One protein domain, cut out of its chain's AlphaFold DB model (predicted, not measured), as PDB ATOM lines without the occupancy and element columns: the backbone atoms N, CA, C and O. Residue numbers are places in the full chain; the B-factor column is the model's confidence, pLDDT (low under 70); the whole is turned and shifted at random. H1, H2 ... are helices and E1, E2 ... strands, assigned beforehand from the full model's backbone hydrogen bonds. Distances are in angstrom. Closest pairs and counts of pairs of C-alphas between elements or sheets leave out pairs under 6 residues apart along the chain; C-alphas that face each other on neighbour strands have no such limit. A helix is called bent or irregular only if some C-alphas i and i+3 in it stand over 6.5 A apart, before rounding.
ATOM      1  N   ALA A 127     139.594 180.059 150.434       84.50
ATOM      2  CA  ALA A 127     139.651 181.323 151.166       84.50
ATOM      3  C   ALA A 127     138.291 182.049 151.258       84.50
ATOM      4  O   ALA A 127     138.020 182.698 152.268       84.50
ATOM      5  N   TYR A 128     137.415 181.927 150.252       90.19
ATOM      6  CA  TYR A 128     136.069 182.513 150.299       90.19
ATOM      7  C   TYR A 128     135.168 181.789 151.307       90.19
ATOM      8  O   TYR A 128     134.463 182.442 152.079       90.19
ATOM      9  N   TRP A 129     135.233 180.456 151.358       92.06
ATOM     10  CA  TRP A 129     134.460 179.646 152.305       92.06
ATOM     11  C   TRP A 129     134.998 179.741 153.737       92.06
ATOM     12  O   TRP A 129     134.207 179.880 154.668       92.06
ATOM     13  N   ASP A 130     136.322 179.787 153.924       90.31
ATOM     14  CA  ASP A 130     136.957 180.062 155.222       90.31
ATOM     15  C   ASP A 130     136.502 181.419 155.798       90.31
ATOM     16  O   ASP A 130     136.235 181.536 156.997       90.31
ATOM     17  N   VAL A 131     136.372 182.450 154.949       92.19
ATOM     18  CA  VAL A 131     135.857 183.772 155.348       92.19
ATOM     19  C   VAL A 131     134.351 183.731 155.622       92.19
ATOM     20  O   VAL A 131     133.921 184.256 156.650       92.19
ATOM     21  N   PHE A 132     133.555 183.091 154.758       92.62
ATOM     22  CA  PHE A 132     132.100 182.961 154.909       92.62
ATOM     23  C   PHE A 132     131.721 182.223 156.203       92.62
ATOM     24  O   PHE A 132     131.055 182.786 157.076       92.62
ATOM     25  N   TRP A 133     132.206 180.991 156.382       91.94
ATOM     26  CA  TRP A 133     131.924 180.201 157.580       91.94
ATOM     27  C   TRP A 133     132.572 180.797 158.824       91.94
ATOM     28  O   TRP A 133     131.957 180.792 159.888       91.94
ATOM     29  N   GLY A 134     133.779 181.355 158.703       89.19
ATOM     30  CA  GLY A 134     134.439 182.060 159.798       89.19
ATOM     31  C   GLY A 134     133.622 183.253 160.301       89.19
ATOM     32  O   GLY A 134     133.511 183.438 161.512       89.19
ATOM     33  N   TYR A 135     133.008 184.024 159.396       90.19
ATOM     34  CA  TYR A 135     132.144 185.155 159.737       90.19
ATOM     35  C   TYR A 135     130.893 184.703 160.502       90.19
ATOM     36  O   TYR A 135     130.659 185.151 161.627       90.19
ATOM     37  N   PHE A 136     130.119 183.768 159.941       89.19
ATOM     38  CA  PHE A 136     128.887 183.288 160.578       89.19
ATOM     39  C   PHE A 136     129.154 182.533 161.888       89.19
ATOM     40  O   PHE A 136     128.424 182.716 162.864       89.19
ATOM     41  N   LYS A 137     130.242 181.759 161.966       88.75
ATOM     42  CA  LYS A 137     130.695 181.124 163.211       88.75
ATOM     43  C   LYS A 137     131.046 182.156 164.284       88.75
ATOM     44  O   LYS A 137     130.632 181.984 165.427       88.75
ATOM     45  N   ALA A 138     131.766 183.221 163.928       85.12
ATOM     46  CA  ALA A 138     132.137 184.279 164.865       85.12
ATOM     47  C   ALA A 138     130.912 185.044 165.386       85.12
ATOM     48  O   ALA A 138     130.812 185.269 166.591       85.12
ATOM     49  N   LEU A 139     129.934 185.347 164.522       82.69
ATOM     50  CA  LEU A 139     128.635 185.873 164.951       82.69
ATOM     51  C   LEU A 139     127.944 184.934 165.954       82.69
ATOM     52  O   LEU A 139     127.545 185.372 167.032       82.69
ATOM     53  N   ASN A 140     127.844 183.638 165.646       84.94
ATOM     54  CA  ASN A 140     127.233 182.647 166.535       84.94
ATOM     55  C   ASN A 140     127.969 182.538 167.887       84.94
ATOM     56  O   ASN A 140     127.332 182.509 168.936       84.94
ATOM     57  N   GLU A 141     129.302 182.571 167.891       86.19
ATOM     58  CA  GLU A 141     130.129 182.577 169.110       86.19
ATOM     59  C   GLU A 141     130.185 183.948 169.821       86.19
ATOM     60  O   GLU A 141     130.804 184.063 170.878       86.19
ATOM     61  N   ARG A 142     129.512 184.973 169.274       80.06
ATOM     62  CA  ARG A 142     129.518 186.380 169.725       80.06
ATOM     63  C   ARG A 142     130.916 187.033 169.717       80.06
ATOM     64  O   ARG A 142     131.138 188.036 170.395       80.06
ATOM     65  N   ASP A 143     131.847 186.513 168.914       81.56
ATOM     66  CA  ASP A 143     133.154 187.120 168.639       81.56
ATOM     67  C   ASP A 143     133.012 188.221 167.575       81.56
ATOM     68  O   ASP A 143     133.233 188.031 166.376       81.56
ATOM     69  N   ILE A 144     132.619 189.405 168.045       75.88
ATOM     70  CA  ILE A 144     132.376 190.577 167.198       75.88
ATOM     71  C   ILE A 144     133.681 191.102 166.569       75.88
ATOM     72  O   ILE A 144     133.656 191.695 165.493       75.88
ATOM     73  N   GLU A 145     134.836 190.847 167.192       78.88
ATOM     74  CA  GLU A 145     136.144 191.269 166.680       78.88
ATOM     75  C   GLU A 145     136.545 190.425 165.460       78.88
ATOM     76  O   GLU A 145     136.912 190.970 164.415       78.88
ATOM     77  N   THR A 146     136.371 189.100 165.528       82.75
ATOM     78  CA  THR A 146     136.538 188.222 164.360       82.75
ATOM     79  C   THR A 146     135.470 188.475 163.295       82.75
ATOM     80  O   THR A 146     135.815 188.509 162.111       82.75
ATOM     81  N   ALA A 147     134.208 188.709 163.672       82.38
ATOM     82  CA  ALA A 147     133.147 189.021 162.713       82.38
ATOM     83  C   ALA A 147     133.448 190.319 161.933       82.38
ATOM     84  O   ALA A 147     133.424 190.311 160.705       82.38
ATOM     85  N   ASN A 148     133.846 191.402 162.609       80.88
ATOM     86  CA  ASN A 148     134.216 192.673 161.964       80.88
ATOM     87  C   ASN A 148     135.534 192.598 161.167       80.88
ATOM     88  O   ASN A 148     135.777 193.414 160.276       80.88
ATOM     89  N   ARG A 149     136.400 191.622 161.464       85.19
ATOM     90  CA  ARG A 149     137.611 191.340 160.679       85.19
ATOM     91  C   ARG A 149     137.307 190.571 159.389       85.19
ATOM     92  O   ARG A 149     137.996 190.789 158.397       85.19
ATOM     93  N   LEU A 150     136.328 189.663 159.416       88.56
ATOM     94  CA  LEU A 150     135.956 188.800 158.285       88.56
ATOM     95  C   LEU A 150     134.835 189.378 157.409       88.56
ATOM     96  O   LEU A 150     134.733 189.002 156.247       88.56
ATOM     97  N   GLY A 151     134.007 190.276 157.938       87.12
ATOM     98  CA  GLY A 151     132.946 190.959 157.202       87.12
ATOM     99  C   GLY A 151     133.314 192.381 156.762       87.12
ATOM    100  O   GLY A 151     134.284 192.977 157.235       87.12
ATOM    101  N   TYR A 152     132.493 192.947 155.879       85.31
ATOM    102  CA  TYR A 152     132.437 194.374 155.562       85.31
ATOM    103  C   TYR A 152     130.991 194.856 155.738       85.31
ATOM    104  O   TYR A 152     130.122 194.480 154.961       85.31
ATOM    105  N   ASN A 153     130.722 195.657 156.778       67.44
ATOM    106  CA  ASN A 153     129.439 196.332 157.059       67.44
ATOM    107  C   ASN A 153     128.155 195.457 157.083       67.44
ATOM    108  O   ASN A 153     127.054 195.998 157.136       67.44
ATOM    109  N   VAL A 154     128.281 194.125 157.089       63.56
ATOM    110  CA  VAL A 154     127.168 193.166 156.911       63.56
ATOM    111  C   VAL A 154     126.109 193.246 158.019       63.56
ATOM    112  O   VAL A 154     124.922 193.062 157.757       63.56
ATOM    113  N   ILE A 155     126.526 193.526 159.259       62.97
ATOM    114  CA  ILE A 155     125.641 193.807 160.394       62.97
ATOM    115  C   ILE A 155     126.220 195.003 161.154       62.97
ATOM    116  O   ILE A 155     127.330 194.931 161.679       62.97
ATOM    117  N   ASP A 156     125.445 196.083 161.250       62.00
ATOM    118  CA  ASP A 156     125.702 197.224 162.137       62.00
ATOM    119  C   ASP A 156     125.383 196.811 163.586       62.00
ATOM    120  O   ASP A 156     124.312 197.078 164.134       62.00
ATOM    121  N   LEU A 157     126.283 196.008 164.160       57.34
ATOM    122  CA  LEU A 157     126.041 195.262 165.396       57.34
ATOM    123  C   LEU A 157     126.081 196.167 166.639       57.34
ATOM    124  O   LEU A 157     125.401 195.897 167.626       57.34
ATOM    125  N   GLU A 158     126.803 197.285 166.553       54.12
ATOM    126  CA  GLU A 158     126.796 198.362 167.546       54.12
ATOM    127  C   GLU A 158     125.394 198.990 167.628       54.12
ATOM    128  O   GLU A 158     124.749 198.942 168.676       54.12
ATOM    129  N   ARG A 159     124.832 199.417 166.489       57.78
ATOM    130  CA  ARG A 159     123.461 199.941 166.401       57.78
ATOM    131  C   ARG A 159     122.382 198.904 166.722       57.78
ATOM    132  O   ARG A 159     121.343 199.257 167.275       57.78
ATOM    133  N   CYS A 160     122.611 197.634 166.391       61.28
ATOM    134  CA  CYS A 160     121.733 196.511 166.735       61.28
ATOM    135  C   CYS A 160     121.561 196.390 168.260       61.28
ATOM    136  O   CYS A 160     120.434 196.324 168.757       61.28
ATOM    137  N   LEU A 161     122.672 196.468 169.004       60.88
ATOM    138  CA  LEU A 161     122.676 196.470 170.467       60.88
ATOM    139  C   LEU A 161     122.117 197.777 171.063       60.88
ATOM    140  O   LEU A 161     121.413 197.714 172.071       60.88
ATOM    141  N   GLU A 162     122.374 198.939 170.448       51.69
ATOM    142  CA  GLU A 162     121.839 200.234 170.910       51.69
ATOM    143  C   GLU A 162     120.314 200.376 170.746       51.69
ATOM    144  O   GLU A 162     119.656 200.927 171.628       51.69
ATOM    145  N   PHE A 163     119.743 199.930 169.618       46.47
ATOM    146  CA  PHE A 163     118.352 200.248 169.257       46.47
ATOM    147  C   PHE A 163     117.311 199.209 169.679       46.47
ATOM    148  O   PHE A 163     116.156 199.590 169.877       46.47
ATOM    149  N   GLN A 164     117.670 197.924 169.769       49.53
ATOM    150  CA  GLN A 164     116.699 196.858 170.065       49.53
ATOM    151  C   GLN A 164     116.894 196.203 171.433       49.53
ATOM    152  O   GLN A 164     115.921 195.715 171.996       49.53
ATOM    153  N   GLY A 165     118.103 196.253 171.996       52.03
ATOM    154  CA  GLY A 165     118.476 195.449 173.157       52.03
ATOM    155  C   GLY A 165     119.239 194.188 172.749       52.03
ATOM    156  O   GLY A 165     119.328 193.821 171.576       52.03
ATOM    157  N   SER A 166     119.867 193.532 173.728       61.00
ATOM    158  CA  SER A 166     120.774 192.419 173.438       61.00
ATOM    159  C   SER A 166     120.063 191.121 173.053       61.00
ATOM    160  O   SER A 166     120.643 190.328 172.322       61.00
ATOM    161  N   GLU A 167     118.844 190.872 173.534       63.00
ATOM    162  CA  GLU A 167     118.148 189.593 173.321       63.00
ATOM    163  C   GLU A 167     117.626 189.478 171.879       63.00
ATOM    164  O   GLU A 167     117.901 188.496 171.189       63.00
ATOM    165  N   GLU A 168     116.999 190.540 171.379       62.06
ATOM    166  CA  GLU A 168     116.523 190.712 170.007       62.06
ATOM    167  C   GLU A 168     117.674 190.649 168.991       62.06
ATOM    168  O   GLU A 168     117.599 189.916 168.001       62.06
ATOM    169  N   CYS A 169     118.771 191.364 169.266       67.00
ATOM    170  CA  CYS A 169     119.950 191.374 168.403       67.00
ATOM    171  C   CYS A 169     120.614 189.983 168.323       67.00
ATOM    172  O   CYS A 169     120.972 189.512 167.242       67.00
ATOM    173  N   TYR A 170     120.723 189.278 169.455       71.06
ATOM    174  CA  TYR A 170     121.245 187.911 169.495       71.06
ATOM    175  C   TYR A 170     120.316 186.895 168.813       71.06
ATOM    176  O   TYR A 170     120.815 185.999 168.136       71.06
ATOM    177  N   TYR A 171     118.994 187.059 168.905       71.69
ATOM    178  CA  TYR A 171     118.032 186.215 168.190       71.69
ATOM    179  C   TYR A 171     118.138 186.373 166.663       71.69
ATOM    180  O   TYR A 171     118.146 185.378 165.935       71.69
ATOM    181  N   ALA A 172     118.303 187.606 166.169       66.81
ATOM    182  CA  ALA A 172     118.547 187.865 164.749       66.81
ATOM    183  C   ALA A 172     119.859 187.221 164.259       66.81
ATOM    184  O   ALA A 172     119.894 186.619 163.185       66.81
ATOM    185  N   ILE A 173     120.921 187.285 165.067       74.56
ATOM    186  CA  ILE A 173     122.204 186.622 164.791       74.56
ATOM    187  C   ILE A 173     122.055 185.094 164.715       74.56
ATOM    188  O   ILE A 173     122.592 184.479 163.793       74.56
ATOM    189  N   ASP A 174     121.303 184.477 165.629       78.50
ATOM    190  CA  ASP A 174     121.103 183.021 165.633       78.50
ATOM    191  C   ASP A 174     120.282 182.542 164.424       78.50
ATOM    192  O   ASP A 174     120.581 181.485 163.864       78.50
ATOM    193  N   ILE A 175     119.306 183.335 163.964       71.94
ATOM    194  CA  ILE A 175     118.601 183.092 162.693       71.94
ATOM    195  C   ILE A 175     119.570 183.186 161.508       71.94
ATOM    196  O   ILE A 175     119.592 182.291 160.665       71.94
ATOM    197  N   MET A 176     120.394 184.237 161.443       72.44
ATOM    198  CA  MET A 176     121.362 184.416 160.355       72.44
ATOM    199  C   MET A 176     122.387 183.275 160.303       72.44
ATOM    200  O   MET A 176     122.725 182.809 159.215       72.44
ATOM    201  N   TYR A 177     122.831 182.769 161.458       82.62
ATOM    202  CA  TYR A 177     123.667 181.572 161.523       82.62
ATOM    203  C   TYR A 177     122.924 180.323 161.026       82.62
ATOM    204  O   TYR A 177     123.456 179.609 160.178       82.62
ATOM    205  N   GLN A 178     121.689 180.077 161.477       77.38
ATOM    206  CA  GLN A 178     120.893 178.927 161.018       77.38
ATOM    207  C   GLN A 178     120.694 178.938 159.495       77.38
ATOM    208  O   GLN A 178     120.999 177.938 158.848       77.38
ATOM    209  N   ILE A 179     120.298 180.075 158.913       73.69
ATOM    210  CA  ILE A 179     120.149 180.228 157.456       73.69
ATOM    211  C   ILE A 179     121.489 180.001 156.740       73.69
ATOM    212  O   ILE A 179     121.521 179.334 155.709       73.69
ATOM    213  N   SER A 180     122.615 180.475 157.295       80.50
ATOM    214  CA  SER A 180     123.933 180.210 156.698       80.50
ATOM    215  C   SER A 180     124.247 178.711 156.604       80.50
ATOM    216  O   SER A 180     124.845 178.290 155.621       80.50
ATOM    217  N   THR A 181     123.777 177.879 157.546       84.12
ATOM    218  CA  THR A 181     123.992 176.416 157.502       84.12
ATOM    219  C   THR A 181     123.166 175.677 156.442       84.12
ATOM    220  O   THR A 181     123.398 174.488 156.227       84.12
ATOM    221  N   GLU A 182     122.246 176.355 155.745       84.69
ATOM    222  CA  GLU A 182     121.551 175.810 154.566       84.69
ATOM    223  C   GLU A 182     122.348 176.006 153.260       84.69
ATOM    224  O   GLU A 182     122.010 175.405 152.236       84.69
ATOM    225  N   VAL A 183     123.417 176.814 153.276       85.69
ATOM    226  CA  VAL A 183     124.267 177.083 152.107       85.69
ATOM    227  C   VAL A 183     125.153 175.873 151.798       85.69
ATOM    228  O   VAL A 183     125.929 175.411 152.632       85.69
ATOM    229  N   VAL A 184     125.051 175.369 150.565       87.50
ATOM    230  CA  VAL A 184     125.810 174.210 150.068       87.50
ATOM    231  C   VAL A 184     126.877 174.688 149.088       87.50
ATOM    232  O   VAL A 184     126.544 175.125 147.989       87.50
ATOM    233  N   GLU A 185     128.151 174.569 149.469       88.31
ATOM    234  CA  GLU A 185     129.304 175.078 148.703       88.31
ATOM    235  C   GLU A 185     129.320 174.601 147.241       88.31
ATOM    236  O   GLU A 185     129.484 175.411 146.329       88.31
ATOM    237  N   ASP A 186     129.063 173.306 147.014       86.69
ATOM    238  CA  ASP A 186     129.052 172.658 145.691       86.69
ATOM    239  C   ASP A 186     128.023 173.254 144.704       86.69
ATOM    240  O   ASP A 186     128.132 173.031 143.497       86.69
ATOM    241  N   ASN A 187     127.018 174.002 145.183       88.88
ATOM    242  CA  ASN A 187     126.027 174.654 144.322       88.88
ATOM    243  C   ASN A 187     126.529 175.979 143.723       88.88
ATOM    244  O   ASN A 187     125.896 176.487 142.794       88.88
ATOM    245  N   PHE A 188     127.605 176.561 144.261       92.19
ATOM    246  CA  PHE A 188     128.097 177.886 143.883       92.19
ATOM    247  C   PHE A 188     129.302 177.811 142.948       92.19
ATOM    248  O   PHE A 188     130.226 177.019 143.119       92.19
ATOM    249  N   VAL A 189     129.325 178.728 141.986       90.38
ATOM    250  CA  VAL A 189     130.450 178.954 141.081       90.38
ATOM    251  C   VAL A 189     130.963 180.378 141.239       90.38
ATOM    252  O   VAL A 189     130.182 181.303 141.463       90.38
ATOM    253  N   ASN A 190     132.276 180.567 141.098       87.56
ATOM    254  CA  ASN A 190     132.859 181.896 140.937       87.56
ATOM    255  C   ASN A 190     132.389 182.449 139.582       87.56
ATOM    256  O   ASN A 190     132.712 181.877 138.536       87.56
ATOM    257  N   VAL A 191     131.559 183.496 139.617       82.75
ATOM    258  CA  VAL A 191     131.022 184.142 138.413       82.75
ATOM    259  C   VAL A 191     132.082 185.085 137.862       82.75
ATOM    260  O   VAL A 191     132.459 184.974 136.696       82.75
ATOM    261  N   TRP A 192     132.587 185.964 138.733       86.56
ATOM    262  CA  TRP A 192     133.655 186.912 138.448       86.56
ATOM    263  C   TRP A 192     134.474 187.243 139.690       86.56
ATOM    264  O   TRP A 192     133.956 187.332 140.803       86.56
ATOM    265  N   GLU A 193     135.754 187.520 139.450       91.62
ATOM    266  CA  GLU A 193     136.740 187.926 140.442       91.62
ATOM    267  C   GLU A 193     137.764 188.887 139.810       91.62
ATOM    268  O   GLU A 193     138.196 188.672 138.675       91.62
ATOM    269  N   ASP A 194     138.175 189.918 140.551       91.12
ATOM    270  CA  ASP A 194     139.311 190.797 140.231       91.12
ATOM    271  C   ASP A 194     140.178 191.057 141.486       91.12
ATOM    272  O   ASP A 194     140.071 190.334 142.482       91.12
ATOM    273  N   GLU A 195     141.090 192.036 141.476       90.12
ATOM    274  CA  GLU A 195     141.900 192.369 142.657       90.12
ATOM    275  C   GLU A 195     141.135 193.051 143.812       90.12
ATOM    276  O   GLU A 195     141.684 193.138 144.913       90.12
ATOM    277  N   ARG A 196     139.890 193.502 143.600       91.69
ATOM    278  CA  ARG A 196     139.054 194.233 144.572       91.69
ATOM    279  C   ARG A 196     137.849 193.454 145.084       91.69
ATOM    280  O   ARG A 196     137.436 193.686 146.215       91.69
ATOM    281  N   GLN A 197     137.260 192.567 144.290       94.56
ATOM    282  CA  GLN A 197     135.993 191.919 144.627       94.56
ATOM    283  C   GLN A 197     135.847 190.523 144.014       94.56
ATOM    284  O   GLN A 197     136.639 190.098 143.169       94.56
ATOM    285  N   ALA A 198     134.829 189.798 144.474       94.31
ATOM    286  CA  ALA A 198     134.360 188.573 143.841       94.31
ATOM    287  C   ALA A 198     132.861 188.362 144.076       94.31
ATOM    288  O   ALA A 198     132.323 188.731 145.126       94.31
ATOM    289  N   ILE A 199     132.213 187.712 143.112       94.38
ATOM    290  CA  ILE A 199     130.825 187.261 143.201       94.38
ATOM    291  C   ILE A 199     130.788 185.763 142.939       94.38
ATOM    292  O   ILE A 199     131.191 185.288 141.874       94.38
ATOM    293  N   LEU A 200     130.251 185.023 143.904       94.31
ATOM    294  CA  LEU A 200     129.835 183.640 143.713       94.31
ATOM    295  C   LEU A 200     128.331 183.620 143.449       94.31
ATOM    296  O   LEU A 200     127.598 184.371 144.090       94.31
ATOM    297  N   SER A 201     127.843 182.743 142.575       93.50
ATOM    298  CA  SER A 201     126.401 182.500 142.456       93.50
ATOM    299  C   SER A 201     126.078 181.037 142.208       93.50
ATOM    300  O   SER A 201     126.914 180.285 141.713       93.50
ATOM    301  N   THR A 202     124.840 180.643 142.487       92.25
ATOM    302  CA  THR A 202     124.324 179.343 142.043       92.25
ATOM    303  C   THR A 202     123.982 179.356 140.551       92.25
ATOM    304  O   THR A 202     123.827 180.418 139.935       92.25
ATOM    305  N   GLU A 203     123.780 178.170 139.969       89.75
ATOM    306  CA  GLU A 203     122.886 178.040 138.811       89.75
ATOM    307  C   GLU A 203     121.430 178.385 139.203       89.75
ATOM    308  O   GLU A 203     121.107 178.589 140.378       89.75
ATOM    309  N   LEU A 204     120.523 178.463 138.222       88.12
ATOM    310  CA  LEU A 204     119.105 178.734 138.473       88.12
ATOM    311  C   LEU A 204     118.434 177.520 139.141       88.12
ATOM    312  O   LEU A 204     118.066 176.544 138.480       88.12
ATOM    313  N   LEU A 205     118.234 177.604 140.451       86.88
ATOM    314  CA  LEU A 205     117.540 176.599 141.245       86.88
ATOM    315  C   LEU A 205     116.047 176.578 140.879       86.88
ATOM    316  O   LEU A 205     115.447 177.605 140.556       86.88
ATOM    317  N   ASN A 206     115.443 175.389 140.894       85.44
ATOM    318  CA  ASN A 206     114.034 175.168 140.556       85.44
ATOM    319  C   ASN A 206     113.400 174.267 141.630       85.44
ATOM    320  O   ASN A 206     113.700 173.075 141.688       85.44
ATOM    321  N   GLU A 207     112.501 174.816 142.447       80.81
ATOM    322  CA  GLU A 207     111.779 174.097 143.503       80.81
ATOM    323  C   GLU A 207     110.295 173.940 143.134       80.81
ATOM    324  O   GLU A 207     109.703 174.818 142.506       80.81
ATOM    325  N   SER A 208     109.667 172.821 143.512       78.31
ATOM    326  CA  SER A 208     108.247 172.559 143.236       78.31
ATOM    327  C   SER A 208     107.432 172.523 144.529       78.31
ATOM    328  O   SER A 208     107.461 171.533 145.261       78.31
ATOM    329  N   VAL A 209     106.681 173.594 144.791       74.75
ATOM    330  CA  VAL A 209     105.902 173.793 146.023       74.75
ATOM    331  C   VAL A 209     104.419 173.889 145.667       74.75
ATOM    332  O   VAL A 209     104.005 174.732 144.874       74.75
ATOM    333  N   GLY A 210     103.597 172.986 146.209       71.31
ATOM    334  CA  GLY A 210     102.143 172.975 145.982       71.31
ATOM    335  C   GLY A 210     101.686 172.718 144.533       71.31
ATOM    336  O   GLY A 210     100.495 172.816 144.254       71.31
ATOM    337  N   GLY A 211     102.601 172.380 143.617       74.12
ATOM    338  CA  GLY A 211     102.339 172.276 142.174       74.12
ATOM    339  C   GLY A 211     102.751 173.512 141.362       74.12
ATOM    340  O   GLY A 211     102.633 173.493 140.138       74.12
ATOM    341  N   HIS A 212     103.273 174.551 142.016       72.94
ATOM    342  CA  HIS A 212     103.928 175.695 141.381       72.94
ATOM    343  C   HIS A 212     105.448 175.484 141.345       72.94
ATOM    344  O   HIS A 212     105.995 174.797 142.205       72.94
ATOM    345  N   THR A 213     106.141 176.077 140.367       77.44
ATOM    346  CA  THR A 213     107.612 176.042 140.295       77.44
ATOM    347  C   THR A 213     108.184 177.393 140.698       77.44
ATOM    348  O   THR A 213     108.138 178.335 139.908       77.44
ATOM    349  N   ILE A 214     108.735 177.464 141.907       79.06
ATOM    350  CA  ILE A 214     109.530 178.603 142.370       79.06
ATOM    351  C   ILE A 214     110.921 178.467 141.748       79.06
ATOM    352  O   ILE A 214     111.459 177.360 141.650       79.06
ATOM    353  N   ARG A 215     111.512 179.578 141.315       83.12
ATOM    354  CA  ARG A 215     112.910 179.614 140.876       83.12
ATOM    355  C   ARG A 215     113.697 180.582 141.722       83.12
ATOM    356  O   ARG A 215     113.154 181.615 142.107       83.12
ATOM    357  N   SER A 216     114.960 180.271 141.968       85.88
ATOM    358  CA  SER A 216     115.852 181.150 142.714       85.88
ATOM    359  C   SER A 216     117.285 181.104 142.198       85.88
ATOM    360  O   SER A 216     117.707 180.147 141.551       85.88
ATOM    361  N   LYS A 217     118.026 182.176 142.469       88.75
ATOM    362  CA  LYS A 217     119.473 182.275 142.260       88.75
ATOM    363  C   LYS A 217     120.043 182.976 143.485       88.75
ATOM    364  O   LYS A 217     119.544 184.029 143.888       88.75
ATOM    365  N   GLU A 218     121.040 182.357 144.096       91.19
ATOM    366  CA  GLU A 218     121.743 182.906 145.252       91.19
ATOM    367  C   GLU A 218     123.052 183.538 144.800       91.19
ATOM    368  O   GLU A 218     123.697 183.032 143.882       91.19
ATOM    369  N   PHE A 219     123.437 184.628 145.455       92.75
ATOM    370  CA  PHE A 219     124.660 185.376 145.199       92.75
ATOM    371  C   PHE A 219     125.381 185.639 146.524       92.75
ATOM    372  O   PHE A 219     124.756 186.076 147.490       92.75
ATOM    373  N   ILE A 220     126.690 185.401 146.574       94.00
ATOM    374  CA  ILE A 220     127.549 185.693 147.726       94.00
ATOM    375  C   ILE A 220     128.616 186.680 147.258       94.00
ATOM    376  O   ILE A 220     129.407 186.374 146.364       94.00
ATOM    377  N   TYR A 221     128.620 187.863 147.864       94.75
ATOM    378  CA  TYR A 221     129.491 188.975 147.500       94.75
ATOM    379  C   TYR A 221     130.671 189.062 148.471       94.75
ATOM    380  O   TYR A 221     130.504 188.929 149.691       94.75
ATOM    381  N   PHE A 222     131.856 189.352 147.938       94.88
ATOM    382  CA  PHE A 222     133.078 189.572 148.706       94.88
ATOM    383  C   PHE A 222     133.826 190.810 148.217       94.88
ATOM    384  O   PHE A 222     133.898 191.071 147.016       94.88
ATOM    385  N   VAL A 223     134.458 191.516 149.152       94.00
ATOM    386  CA  VAL A 223     135.412 192.599 148.872       94.00
ATOM    387  C   VAL A 223     136.808 192.199 149.342       94.00
ATOM    388  O   VAL A 223     136.964 191.393 150.257       94.00
ATOM    389  N   LYS A 224     137.834 192.773 148.728       91.19
ATOM    390  CA  LYS A 224     139.248 192.570 149.035       91.19
ATOM    391  C   LYS A 224     139.833 193.903 149.470       91.19
ATOM    392  O   LYS A 224     139.651 194.915 148.797       91.19
ATOM    393  N   ASP A 225     140.533 193.920 150.599       82.38
ATOM    394  CA  ASP A 225     141.326 195.093 150.967       82.38
ATOM    395  C   ASP A 225     142.629 195.176 150.150       82.38
ATOM    396  O   ASP A 225     143.031 194.227 149.476       82.38
ATOM    397  N   GLY A 226     143.322 196.317 150.222       74.44
ATOM    398  CA  GLY A 226     144.546 196.583 149.451       74.44
ATOM    399  C   GLY A 226     145.753 195.678 149.756       74.44
ATOM    400  O   GLY A 226     146.828 195.912 149.206       74.44
ATOM    401  N   SER A 227     145.608 194.670 150.625       76.69
ATOM    402  CA  SER A 227     146.583 193.589 150.824       76.69
ATOM    403  C   SER A 227     146.185 192.262 150.155       76.69
ATOM    404  O   SER A 227     146.951 191.300 150.208       76.69
ATOM    405  N   GLY A 228     145.008 192.205 149.518       76.25
ATOM    406  CA  GLY A 228     144.363 190.979 149.040       76.25
ATOM    407  C   GLY A 228     143.505 190.280 150.103       76.25
ATOM    408  O   GLY A 228     143.077 189.149 149.885       76.25
ATOM    409  N   GLY A 229     143.261 190.916 151.256       85.19
ATOM    410  CA  GLY A 229     142.470 190.347 152.346       85.19
ATOM    411  C   GLY A 229     140.981 190.290 152.005       85.19
ATOM    412  O   GLY A 229     140.316 191.325 151.991       85.19
ATOM    413  N   VAL A 230     140.465 189.084 151.745       91.00
ATOM    414  CA  VAL A 230     139.046 188.816 151.447       91.00
ATOM    415  C   VAL A 230     138.163 189.065 152.675       91.00
ATOM    416  O   VAL A 230     138.492 188.644 153.785       91.00
ATOM    417  N   ARG A 231     137.012 189.710 152.459       91.88
ATOM    418  CA  ARG A 231     135.944 189.936 153.440       91.88
ATOM    419  C   ARG A 231     134.581 189.650 152.828       91.88
ATOM    420  O   ARG A 231     134.315 190.029 151.690       91.88
ATOM    421  N   PHE A 232     133.705 189.020 153.600       93.00
ATOM    422  CA  PHE A 232     132.311 188.786 153.237       93.00
ATOM    423  C   PHE A 232     131.529 190.107 153.243       93.00
ATOM    424  O   PHE A 232     131.545 190.834 154.235       93.00
ATOM    425  N   LEU A 233     130.851 190.417 152.136       91.38
ATOM    426  CA  LEU A 233     130.018 191.615 151.988       91.38
ATOM    427  C   LEU A 233     128.529 191.316 152.212       91.38
ATOM    428  O   LEU A 233     127.784 192.158 152.706       91.38
ATOM    429  N   GLY A 234     128.082 190.111 151.864       89.62
ATOM    430  CA  GLY A 234     126.715 189.677 152.120       89.62
ATOM    431  C   GLY A 234     126.244 188.583 151.172       89.62
ATOM    432  O   GLY A 234     126.886 188.279 150.169       89.62
ATOM    433  N   ILE A 235     125.083 188.017 151.492       87.94
ATOM    434  CA  ILE A 235     124.341 187.087 150.637       87.94
ATOM    435  C   ILE A 235     123.087 187.778 150.092       87.94
ATOM    436  O   ILE A 235     122.498 188.626 150.769       87.94
ATOM    437  N   ASP A 236     122.682 187.437 148.877       86.75
ATOM    438  CA  ASP A 236     121.396 187.800 148.289       86.75
ATOM    439  C   ASP A 236     120.735 186.573 147.641       86.75
ATOM    440  O   ASP A 236     121.421 185.644 147.212       86.75
ATOM    441  N   ARG A 237     119.400 186.546 147.598       86.62
ATOM    442  CA  ARG A 237     118.617 185.395 147.125       86.62
ATOM    443  C   ARG A 237     117.381 185.872 146.378       86.62
ATOM    444  O   ARG A 237     116.355 186.188 146.978       86.62
ATOM    445  N   LYS A 238     117.495 185.910 145.053       86.69
ATOM    446  CA  LYS A 238     116.440 186.390 144.155       86.69
ATOM    447  C   LYS A 238     115.477 185.248 143.846       86.69
ATOM    448  O   LYS A 238     115.913 184.106 143.696       86.69
ATOM    449  N   TYR A 239     114.179 185.550 143.779       82.94
ATOM    450  CA  TYR A 239     113.108 184.570 143.574       82.94
ATOM    451  C   TYR A 239     112.166 185.000 142.445       82.94
ATOM    452  O   TYR A 239     111.678 186.128 142.436       82.94
ATOM    453  N   TRP A 240     111.825 184.066 141.557       82.00
ATOM    454  CA  TRP A 240     110.873 184.267 140.462       82.00
ATOM    455  C   TRP A 240     109.748 183.235 140.552       82.00
ATOM    456  O   TRP A 240     109.981 182.025 140.489       82.00
ATOM    457  N   PHE A 241     108.515 183.723 140.711       71.44
ATOM    458  CA  PHE A 241     107.340 182.892 140.999       71.44
ATOM    459  C   PHE A 241     106.447 182.662 139.769       71.44
ATOM    460  O   PHE A 241     106.048 181.528 139.510       71.44
ATOM    461  N   TYR A 242     106.138 183.717 139.001       65.31
ATOM    462  CA  TYR A 242     105.177 183.673 137.888       65.31
ATOM    463  C   TYR A 242     105.512 184.701 136.801       65.31
ATOM    464  O   TYR A 242     105.093 185.850 136.903       65.31
ATOM    465  N   GLU A 243     106.211 184.297 135.739       59.28
ATOM    466  CA  GLU A 243     106.450 185.174 134.586       59.28
ATOM    467  C   GLU A 243     106.368 184.442 133.251       59.28
ATOM    468  O   GLU A 243     106.932 183.360 133.075       59.28
ATOM    469  N   GLU A 244     105.694 185.083 132.297       58.47
ATOM    470  CA  GLU A 244     105.650 184.671 130.892       58.47
ATOM    471  C   GLU A 244     106.995 184.976 130.194       58.47
ATOM    472  O   GLU A 244     107.442 184.195 129.356       58.47
ATOM    473  N   ASP A 245     107.692 186.030 130.640       69.75
ATOM    474  CA  ASP A 245     109.007 186.484 130.160       69.75
ATOM    475  C   ASP A 245     110.146 186.231 131.176       69.75
ATOM    476  O   ASP A 245     111.050 187.055 131.329       69.75
ATOM    477  N   LEU A 246     110.144 185.076 131.861       74.75
ATOM    478  CA  LEU A 246     111.185 184.680 132.835       74.75
ATOM    479  C   LEU A 246     112.618 184.938 132.326       74.75
ATOM    480  O   LEU A 246     113.471 185.393 133.079       74.75
ATOM    481  N   ALA A 247     112.877 184.685 131.039       79.81
ATOM    482  CA  ALA A 247     114.186 184.868 130.406       79.81
ATOM    483  C   ALA A 247     114.680 186.331 130.359       79.81
ATOM    484  O   ALA A 247     115.864 186.548 130.128       79.81
ATOM    485  N   SER A 248     113.798 187.316 130.560       80.94
ATOM    486  CA  SER A 248     114.145 188.735 130.718       80.94
ATOM    487  C   SER A 248     114.344 189.128 132.185       80.94
ATOM    488  O   SER A 248     115.078 190.072 132.449       80.94
ATOM    489  N   ALA A 249     113.702 188.433 133.126       80.25
ATOM    490  CA  ALA A 249     113.755 188.759 134.550       80.25
ATOM    491  C   ALA A 249     114.900 188.070 135.306       80.25
ATOM    492  O   ALA A 249     115.273 188.528 136.380       80.25
ATOM    493  N   ILE A 250     115.456 186.987 134.749       85.75
ATOM    494  CA  ILE A 250     116.708 186.355 135.212       85.75
ATOM    495  C   ILE A 250     117.941 186.847 134.436       85.75
ATOM    496  O   ILE A 250     119.029 186.303 134.630       85.75
ATOM    497  N   LEU A 251     117.764 187.779 133.489       89.31
ATOM    498  CA  LEU A 251     118.858 188.270 132.658       89.31
ATOM    499  C   LEU A 251     119.728 189.229 133.469       89.31
ATOM    500  O   LEU A 251     119.218 190.128 134.125       89.31
ATOM    501  N   ASP A 252     121.022 188.973 133.410       91.75
ATOM    502  CA  ASP A 252     122.106 189.604 134.152       91.75
ATOM    503  C   ASP A 252     123.210 189.770 133.093       91.75
ATOM    504  O   ASP A 252     123.926 188.819 132.752       91.75
ATOM    505  N   GLY A 253     123.153 190.903 132.381       91.31
ATOM    506  CA  GLY A 253     123.765 191.085 131.060       91.31
ATOM    507  C   GLY A 253     125.292 191.161 131.049       91.31
ATOM    508  O   GLY A 253     125.920 190.830 130.035       91.31
ATOM    509  N   ASP A 254     125.895 191.549 132.172       93.38
ATOM    510  CA  ASP A 254     127.344 191.659 132.355       93.38
ATOM    511  C   ASP A 254     127.880 191.002 133.642       93.38
ATOM    512  O   ASP A 254     129.106 190.966 133.824       93.38
ATOM    513  N   MET A 255     127.011 190.349 134.426       91.75
ATOM    514  CA  MET A 255     127.358 189.455 135.537       91.75
ATOM    515  C   MET A 255     127.890 190.189 136.777       91.75
ATOM    516  O   MET A 255     128.896 189.773 137.357       91.75
ATOM    517  N   ASP A 256     127.206 191.269 137.166       92.62
ATOM    518  CA  ASP A 256     127.454 192.085 138.370       92.62
ATOM    519  C   ASP A 256     126.618 191.666 139.600       92.62
ATOM    520  O   ASP A 256     126.891 192.106 140.718       92.62
ATOM    521  N   GLY A 257     125.608 190.810 139.408       89.88
ATOM    522  CA  GLY A 257     124.690 190.349 140.453       89.88
ATOM    523  C   GLY A 257     123.325 191.045 140.475       89.88
ATOM    524  O   GLY A 257     122.380 190.524 141.079       89.88
ATOM    525  N   LEU A 258     123.174 192.174 139.787       90.06
ATOM    526  CA  LEU A 258     121.896 192.777 139.427       90.06
ATOM    527  C   LEU A 258     121.335 192.097 138.166       90.06
ATOM    528  O   LEU A 258     121.986 191.296 137.498       90.06
ATOM    529  N   THR A 259     120.059 192.336 137.886       89.81
ATOM    530  CA  THR A 259     119.422 191.934 136.629       89.81
ATOM    531  C   THR A 259     119.153 193.160 135.775       89.81
ATOM    532  O   THR A 259     118.852 194.226 136.321       89.81
ATOM    533  N   ASP A 260     119.108 192.983 134.449       88.94
ATOM    534  CA  ASP A 260     118.781 194.035 133.477       88.94
ATOM    535  C   ASP A 260     117.545 194.859 133.904       88.94
ATOM    536  O   ASP A 260     117.438 196.040 133.576       88.94
ATOM    537  N   ARG A 261     116.589 194.258 134.630       85.88
ATOM    538  CA  ARG A 261     115.372 194.917 135.133       85.88
ATOM    539  C   ARG A 261     115.542 195.701 136.432       85.88
ATOM    540  O   ARG A 261     114.875 196.722 136.599       85.88
ATOM    541  N   GLU A 262     116.376 195.239 137.358       85.62
ATOM    542  CA  GLU A 262     116.701 195.994 138.576       85.62
ATOM    543  C   GLU A 262     117.470 197.262 138.196       85.62
ATOM    544  O   GLU A 262     117.077 198.364 138.575       85.62
ATOM    545  N   GLU A 263     118.467 197.105 137.329       88.00
ATOM    546  CA  GLU A 263     119.274 198.179 136.757       88.00
ATOM    547  C   GLU A 263     118.473 199.179 135.910       88.00
ATOM    548  O   GLU A 263     118.664 200.389 136.010       88.00
ATOM    549  N   ASN A 264     117.533 198.709 135.074       84.75
ATOM    550  CA  ASN A 264     116.635 199.604 134.331       84.75
ATOM    551  C   ASN A 264     115.561 200.265 135.217       84.75
ATOM    552  O   ASN A 264     114.802 201.099 134.706       84.75
ATOM    553  N   CYS A 265     115.529 199.956 136.519       79.44
ATOM    554  CA  CYS A 265     114.546 200.425 137.491       79.44
ATOM    555  C   CYS A 265     113.094 200.028 137.161       79.44
ATOM    556  O   CYS A 265     112.167 200.830 137.269       79.44
ATOM    557  N   GLU A 266     112.885 198.773 136.752       73.25
ATOM    558  CA  GLU A 266     111.555 198.232 136.430       73.25
ATOM    559  C   GLU A 266     110.830 197.624 137.646       73.25
ATOM    560  O   GLU A 266     109.609 197.477 137.616       73.25
ATOM    561  N   LEU A 267     111.563 197.268 138.713       58.09
ATOM    562  CA  LEU A 267     111.042 196.493 139.854       58.09
ATOM    563  C   LEU A 267     110.996 197.245 141.197       58.09
ATOM    564  O   LEU A 267     110.288 196.813 142.106       58.09
ATOM    565  N   MET A 268     111.726 198.355 141.348       52.66
ATOM    566  CA  MET A 268     111.794 199.139 142.590       52.66
ATOM    567  C   MET A 268     111.709 200.641 142.306       52.66
ATOM    568  O   MET A 268     112.002 201.084 141.200       52.66
ATOM    569  N   LEU A 269     111.290 201.426 143.305       45.72
ATOM    570  CA  LEU A 269     111.087 202.875 143.156       45.72
ATOM    571  C   LEU A 269     112.330 203.711 143.520       45.72
ATOM    572  O   LEU A 269     112.496 204.806 142.989       45.72
ATOM    573  N   ASP A 270     113.189 203.174 144.393       53.97
ATOM    574  CA  ASP A 270     114.365 203.845 144.974       53.97
ATOM    575  C   ASP A 270     115.707 203.247 144.486       53.97
ATOM    576  O   ASP A 270     116.751 203.429 145.109       53.97
ATOM    577  N   CYS A 271     115.687 202.501 143.379       65.62
ATOM    578  CA  CYS A 271     116.878 201.929 142.746       65.62
ATOM    579  C   CYS A 271     117.760 202.996 142.072       65.62
ATOM    580  O   CYS A 271     117.295 204.049 141.628       65.62
ATOM    581  N   VAL A 272     119.050 202.683 141.948       74.12
ATOM    582  CA  VAL A 272     120.016 203.466 141.167       74.12
ATOM    583  C   VAL A 272     120.051 202.894 139.749       74.12
ATOM    584  O   VAL A 272     120.252 201.695 139.583       74.12
ATOM    585  N   ARG A 273     119.825 203.729 138.723       84.06
ATOM    586  CA  ARG A 273     119.742 203.254 137.332       84.06
ATOM    587  C   ARG A 273     121.126 203.144 136.685       84.06
ATOM    588  O   ARG A 273     121.677 204.153 136.246       84.06
ATOM    589  N   THR A 274     121.629 201.923 136.598       87.69
ATOM    590  CA  THR A 274     122.936 201.542 136.041       87.69
ATOM    591  C   THR A 274     122.824 201.173 134.551       87.69
ATOM    592  O   THR A 274     121.921 201.652 133.849       87.69
ATOM    593  N   ASN A 275     123.771 200.399 134.013       89.94
ATOM    594  CA  ASN A 275     123.868 200.066 132.596       89.94
ATOM    595  C   ASN A 275     124.146 198.558 132.391       89.94
ATOM    596  O   ASN A 275     125.322 198.201 132.446       89.94
ATOM    597  N   PRO A 276     123.143 197.742 131.978       93.00
ATOM    598  CA  PRO A 276     123.202 196.259 131.897       93.00
ATOM    599  C   PRO A 276     124.181 195.599 130.909       93.00
ATOM    600  O   PRO A 276     123.932 194.518 130.363       93.00
ATOM    601  N   LYS A 277     125.228 196.324 130.517       95.19
ATOM    602  CA  LYS A 277     126.315 195.928 129.605       95.19
ATOM    603  C   LYS A 277     127.661 196.503 130.077       95.19
ATOM    604  O   LYS A 277     128.606 196.576 129.286       95.19
ATOM    605  N   ARG A 278     127.714 196.991 131.317       95.19
ATOM    606  CA  ARG A 278     128.820 197.624 132.029       95.19
ATOM    607  C   ARG A 278     128.640 197.420 133.544       95.19
ATOM    608  O   ARG A 278     128.258 198.347 134.241       95.19
ATOM    609  N   ARG A 279     129.107 196.261 134.009       94.62
ATOM    610  CA  ARG A 279     129.267 195.833 135.413       94.62
ATOM    611  C   ARG A 279     129.738 196.911 136.393       94.62
ATOM    612  O   ARG A 279     129.444 196.841 137.573       94.62
ATOM    613  N   ASP A 280     130.560 197.821 135.892       96.38
ATOM    614  CA  ASP A 280     131.023 199.045 136.535       96.38
ATOM    615  C   ASP A 280     130.485 200.186 135.657       96.38
ATOM    616  O   ASP A 280     130.948 200.340 134.510       96.38
ATOM    617  N   THR A 281     129.484 200.937 136.131       93.25
ATOM    618  CA  THR A 281     128.805 201.981 135.345       93.25
ATOM    619  C   THR A 281     129.544 203.322 135.350       93.25
ATOM    620  O   THR A 281     129.580 203.988 134.303       93.25
ATOM    621  N   ASP A 282     130.188 203.745 136.437       91.00
ATOM    622  CA  ASP A 282     130.859 205.056 136.487       91.00
ATOM    623  C   ASP A 282     132.357 205.034 136.121       91.00
ATOM    624  O   ASP A 282     132.884 206.036 135.622       91.00
ATOM    625  N   GLY A 283     132.991 203.862 136.184       95.12
ATOM    626  CA  GLY A 283     134.349 203.576 135.728       95.12
ATOM    627  C   GLY A 283     135.427 203.578 136.815       95.12
ATOM    628  O   GLY A 283     136.600 203.754 136.464       95.12
ATOM    629  N   ASP A 284     135.080 203.453 138.099       92.81
ATOM    630  CA  ASP A 284     136.066 203.487 139.185       92.81
ATOM    631  C   ASP A 284     136.765 202.144 139.467       92.81
ATOM    632  O   ASP A 284     137.861 202.144 140.043       92.81
ATOM    633  N   GLY A 285     136.175 201.017 139.048       92.94
ATOM    634  CA  GLY A 285     136.635 199.647 139.285       92.94
ATOM    635  C   GLY A 285     135.907 198.846 140.379       92.94
ATOM    636  O   GLY A 285     136.342 197.730 140.665       92.94
ATOM    637  N   TRP A 286     134.850 199.358 141.009       94.56
ATOM    638  CA  TRP A 286     133.869 198.542 141.744       94.56
ATOM    639  C   TRP A 286     132.686 198.163 140.847       94.56
ATOM    640  O   TRP A 286     132.502 198.740 139.779       94.56
ATOM    641  N   TRP A 287     131.955 197.110 141.215       96.44
ATOM    642  CA  TRP A 287     130.837 196.595 140.419       96.44
ATOM    643  C   TRP A 287     129.497 197.019 141.010       96.44
ATOM    644  O   TRP A 287     129.329 196.986 142.228       96.44
ATOM    645  N   ASP A 288     128.529 197.353 140.167       93.25
ATOM    646  CA  ASP A 288     127.328 198.075 140.578       93.25
ATOM    647  C   ASP A 288     126.510 197.307 141.643       93.25
ATOM    648  O   ASP A 288     126.092 197.877 142.654       93.25
ATOM    649  N   GLY A 289     126.376 195.986 141.508       91.38
ATOM    650  CA  GLY A 289     125.769 195.091 142.496       91.38
ATOM    651  C   GLY A 289     126.590 194.900 143.776       91.38
ATOM    652  O   GLY A 289     126.014 194.754 144.858       91.38
ATOM    653  N   VAL A 290     127.925 194.970 143.699       94.50
ATOM    654  CA  VAL A 290     128.815 195.007 144.880       94.50
ATOM    655  C   VAL A 290     128.613 196.325 145.632       94.50
ATOM    656  O   VAL A 290     128.515 196.328 146.855       94.50
ATOM    657  N   GLU A 291     128.473 197.438 144.920       91.75
ATOM    658  CA  GLU A 291     128.231 198.762 145.492       91.75
ATOM    659  C   GLU A 291     126.853 198.904 146.141       91.75
ATOM    660  O   GLU A 291     126.742 199.320 147.297       91.75
ATOM    661  N   VAL A 292     125.801 198.464 145.446       88.00
ATOM    662  CA  VAL A 292     124.443 198.374 146.003       88.00
ATOM    663  C   VAL A 292     124.445 197.513 147.269       88.00
ATOM    664  O   VAL A 292     123.822 197.884 148.266       88.00
ATOM    665  N   LYS A 293     125.204 196.405 147.296       87.31
ATOM    666  CA  LYS A 293     125.338 195.566 148.496       87.31
ATOM    667  C   LYS A 293     126.176 196.214 149.605       87.31
ATOM    668  O   LYS A 293     125.901 195.984 150.780       87.31
ATOM    669  N   ALA A 294     127.150 197.052 149.252       85.06
ATOM    670  CA  ALA A 294     127.975 197.834 150.175       85.06
ATOM    671  C   ALA A 294     127.316 199.129 150.681       85.06
ATOM    672  O   ALA A 294     127.894 199.796 151.547       85.06
ATOM    673  N   ASN A 295     126.119 199.469 150.184       82.12
ATOM    674  CA  ASN A 295     125.432 200.738 150.432       82.12
ATOM    675  C   ASN A 295     126.288 201.954 150.005       82.12
ATOM    676  O   ASN A 295     126.427 202.949 150.732       82.12
TER     677      ASN A 295
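This is residues 127 to 295 of the 618 residues of an uncharacterized protein of Candidatus Altiarchaeales archaeon (UniProt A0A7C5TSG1). A strongly twisted, five-stranded antiparallel sheet runs through the middle, with H1 crossing one face and the short helix H7 crossing the other. H2 folds back beside H1 as a helical hairpin, H4 packs on the end of H1, and H3 is at the far end of H4, where residues 162 to 167 stick out; E3 and the first part of E4 form another far end, and the small helices H5 and H6 are followed by a long unnamed stretch. The printed part has 169 residues with seven named helices and five named strands, in the order H1 H2 H3 H4 E1 E2 E3 E4 E5 H5 H6 H7. The sheet is branched at E4, and the class is mixed, helices and strands. The whole is compact, with a radius of gyration of the C-alphas of 17.0 A and spans of 45 by 45 by 34 A.

H1, residues 127 to 140, begins at C-alpha 127, (139.651, 181.323, 151.166), and is 19.8 A long. H2 is residues 144 to 150 and H3 residues 157 to 164; H3 is neither bent nor irregular, but only just: C-alphas 161 and 164 are 6.0 A apart. H4, residues 166 to 180, is the longest helix at 21.0 A. E1, residues 188 to 193, and E2, residues 197 to 202, are followed by E3, residues 205 to 209. E4, residues 212 to 224, spans 39.9 A from C-alpha 212 at (103.928, 175.695, 141.381), and E5, residues 230 to 240, spans 30.6 A. H5 is residues 246 to 249, H6 residues 260 to 263, and H7 residues 288 to 294, ending at C-alpha 294, (127.975, 197.834, 150.175).

E4 has E2 and E3 on one side and E5 on the other side. Its pairing is staggered: residues 212 to 216 pair with E3, 215 to 224 with E5 and 219 to 223 with E2. E3, E4 and E5 form a meander, each strand the antiparallel neighbour of the one before. N 207 and O 214 are 2.9 A apart between E3 and E4, and N 219 and O 236 are 2.9 A apart between E4 and E5. E2 pairs with E4 through N 200 and O 220, 2.9 A, and with the edge strand E1 through N 191 and O 199, 2.9 A; E2 runs on into E3 at 42 degrees. H1 is on the sheet at a height of 9.6 A, over E5, and runs across the strands at 83 degrees to E5 on the local plane; the closest C-alphas are those of Phe 132 and Phe 232, 6.1 A. H7 is on the opposite face at a height of 8.6 A, only just over E4 and E5, with 3 of its C-alphas falling on each; the closest to E4 are the C-alphas of Val 290 and Tyr 221, 6.6 A. H1 and H2 touch at a shallow tilt of 14 degrees, opposite ways, closest at the C-alphas of Tyr 135 and Ala 147, 5.0 A. H2 only grazes the sheet, with residues 147 to 150. H4 touches H1 residues 136 to 140 at a shallow tilt of 33 degrees, only just short of steep, closest at the C-alphas of Phe 136 and Tyr 177, 5.6 A. H3 touches H4 residues 166 to 169 at a steep tilt of 55 degrees, closest at the C-alphas of Cys 160 and Cys 169, 5.7 A. H5 and H6 touch, closest at the C-alphas of Ala 249 and Arg 261, 6.4 A. In H1, H2, H3, H4 and H7 every O i to N i+4 pair is within hydrogen-bond range; H5 and H6 are too short for such a pair.

The two C-alphas farthest apart, those of Gly 211 and Ser 227, are 49.9 A apart. The printed part has no cut. The link from H6 to H7, residues 264 to 287, is long. The mean pLDDT of the printed part is 82.0; residues 153 to 169, 172, 242 to 245 and 267 to 271 are under 70.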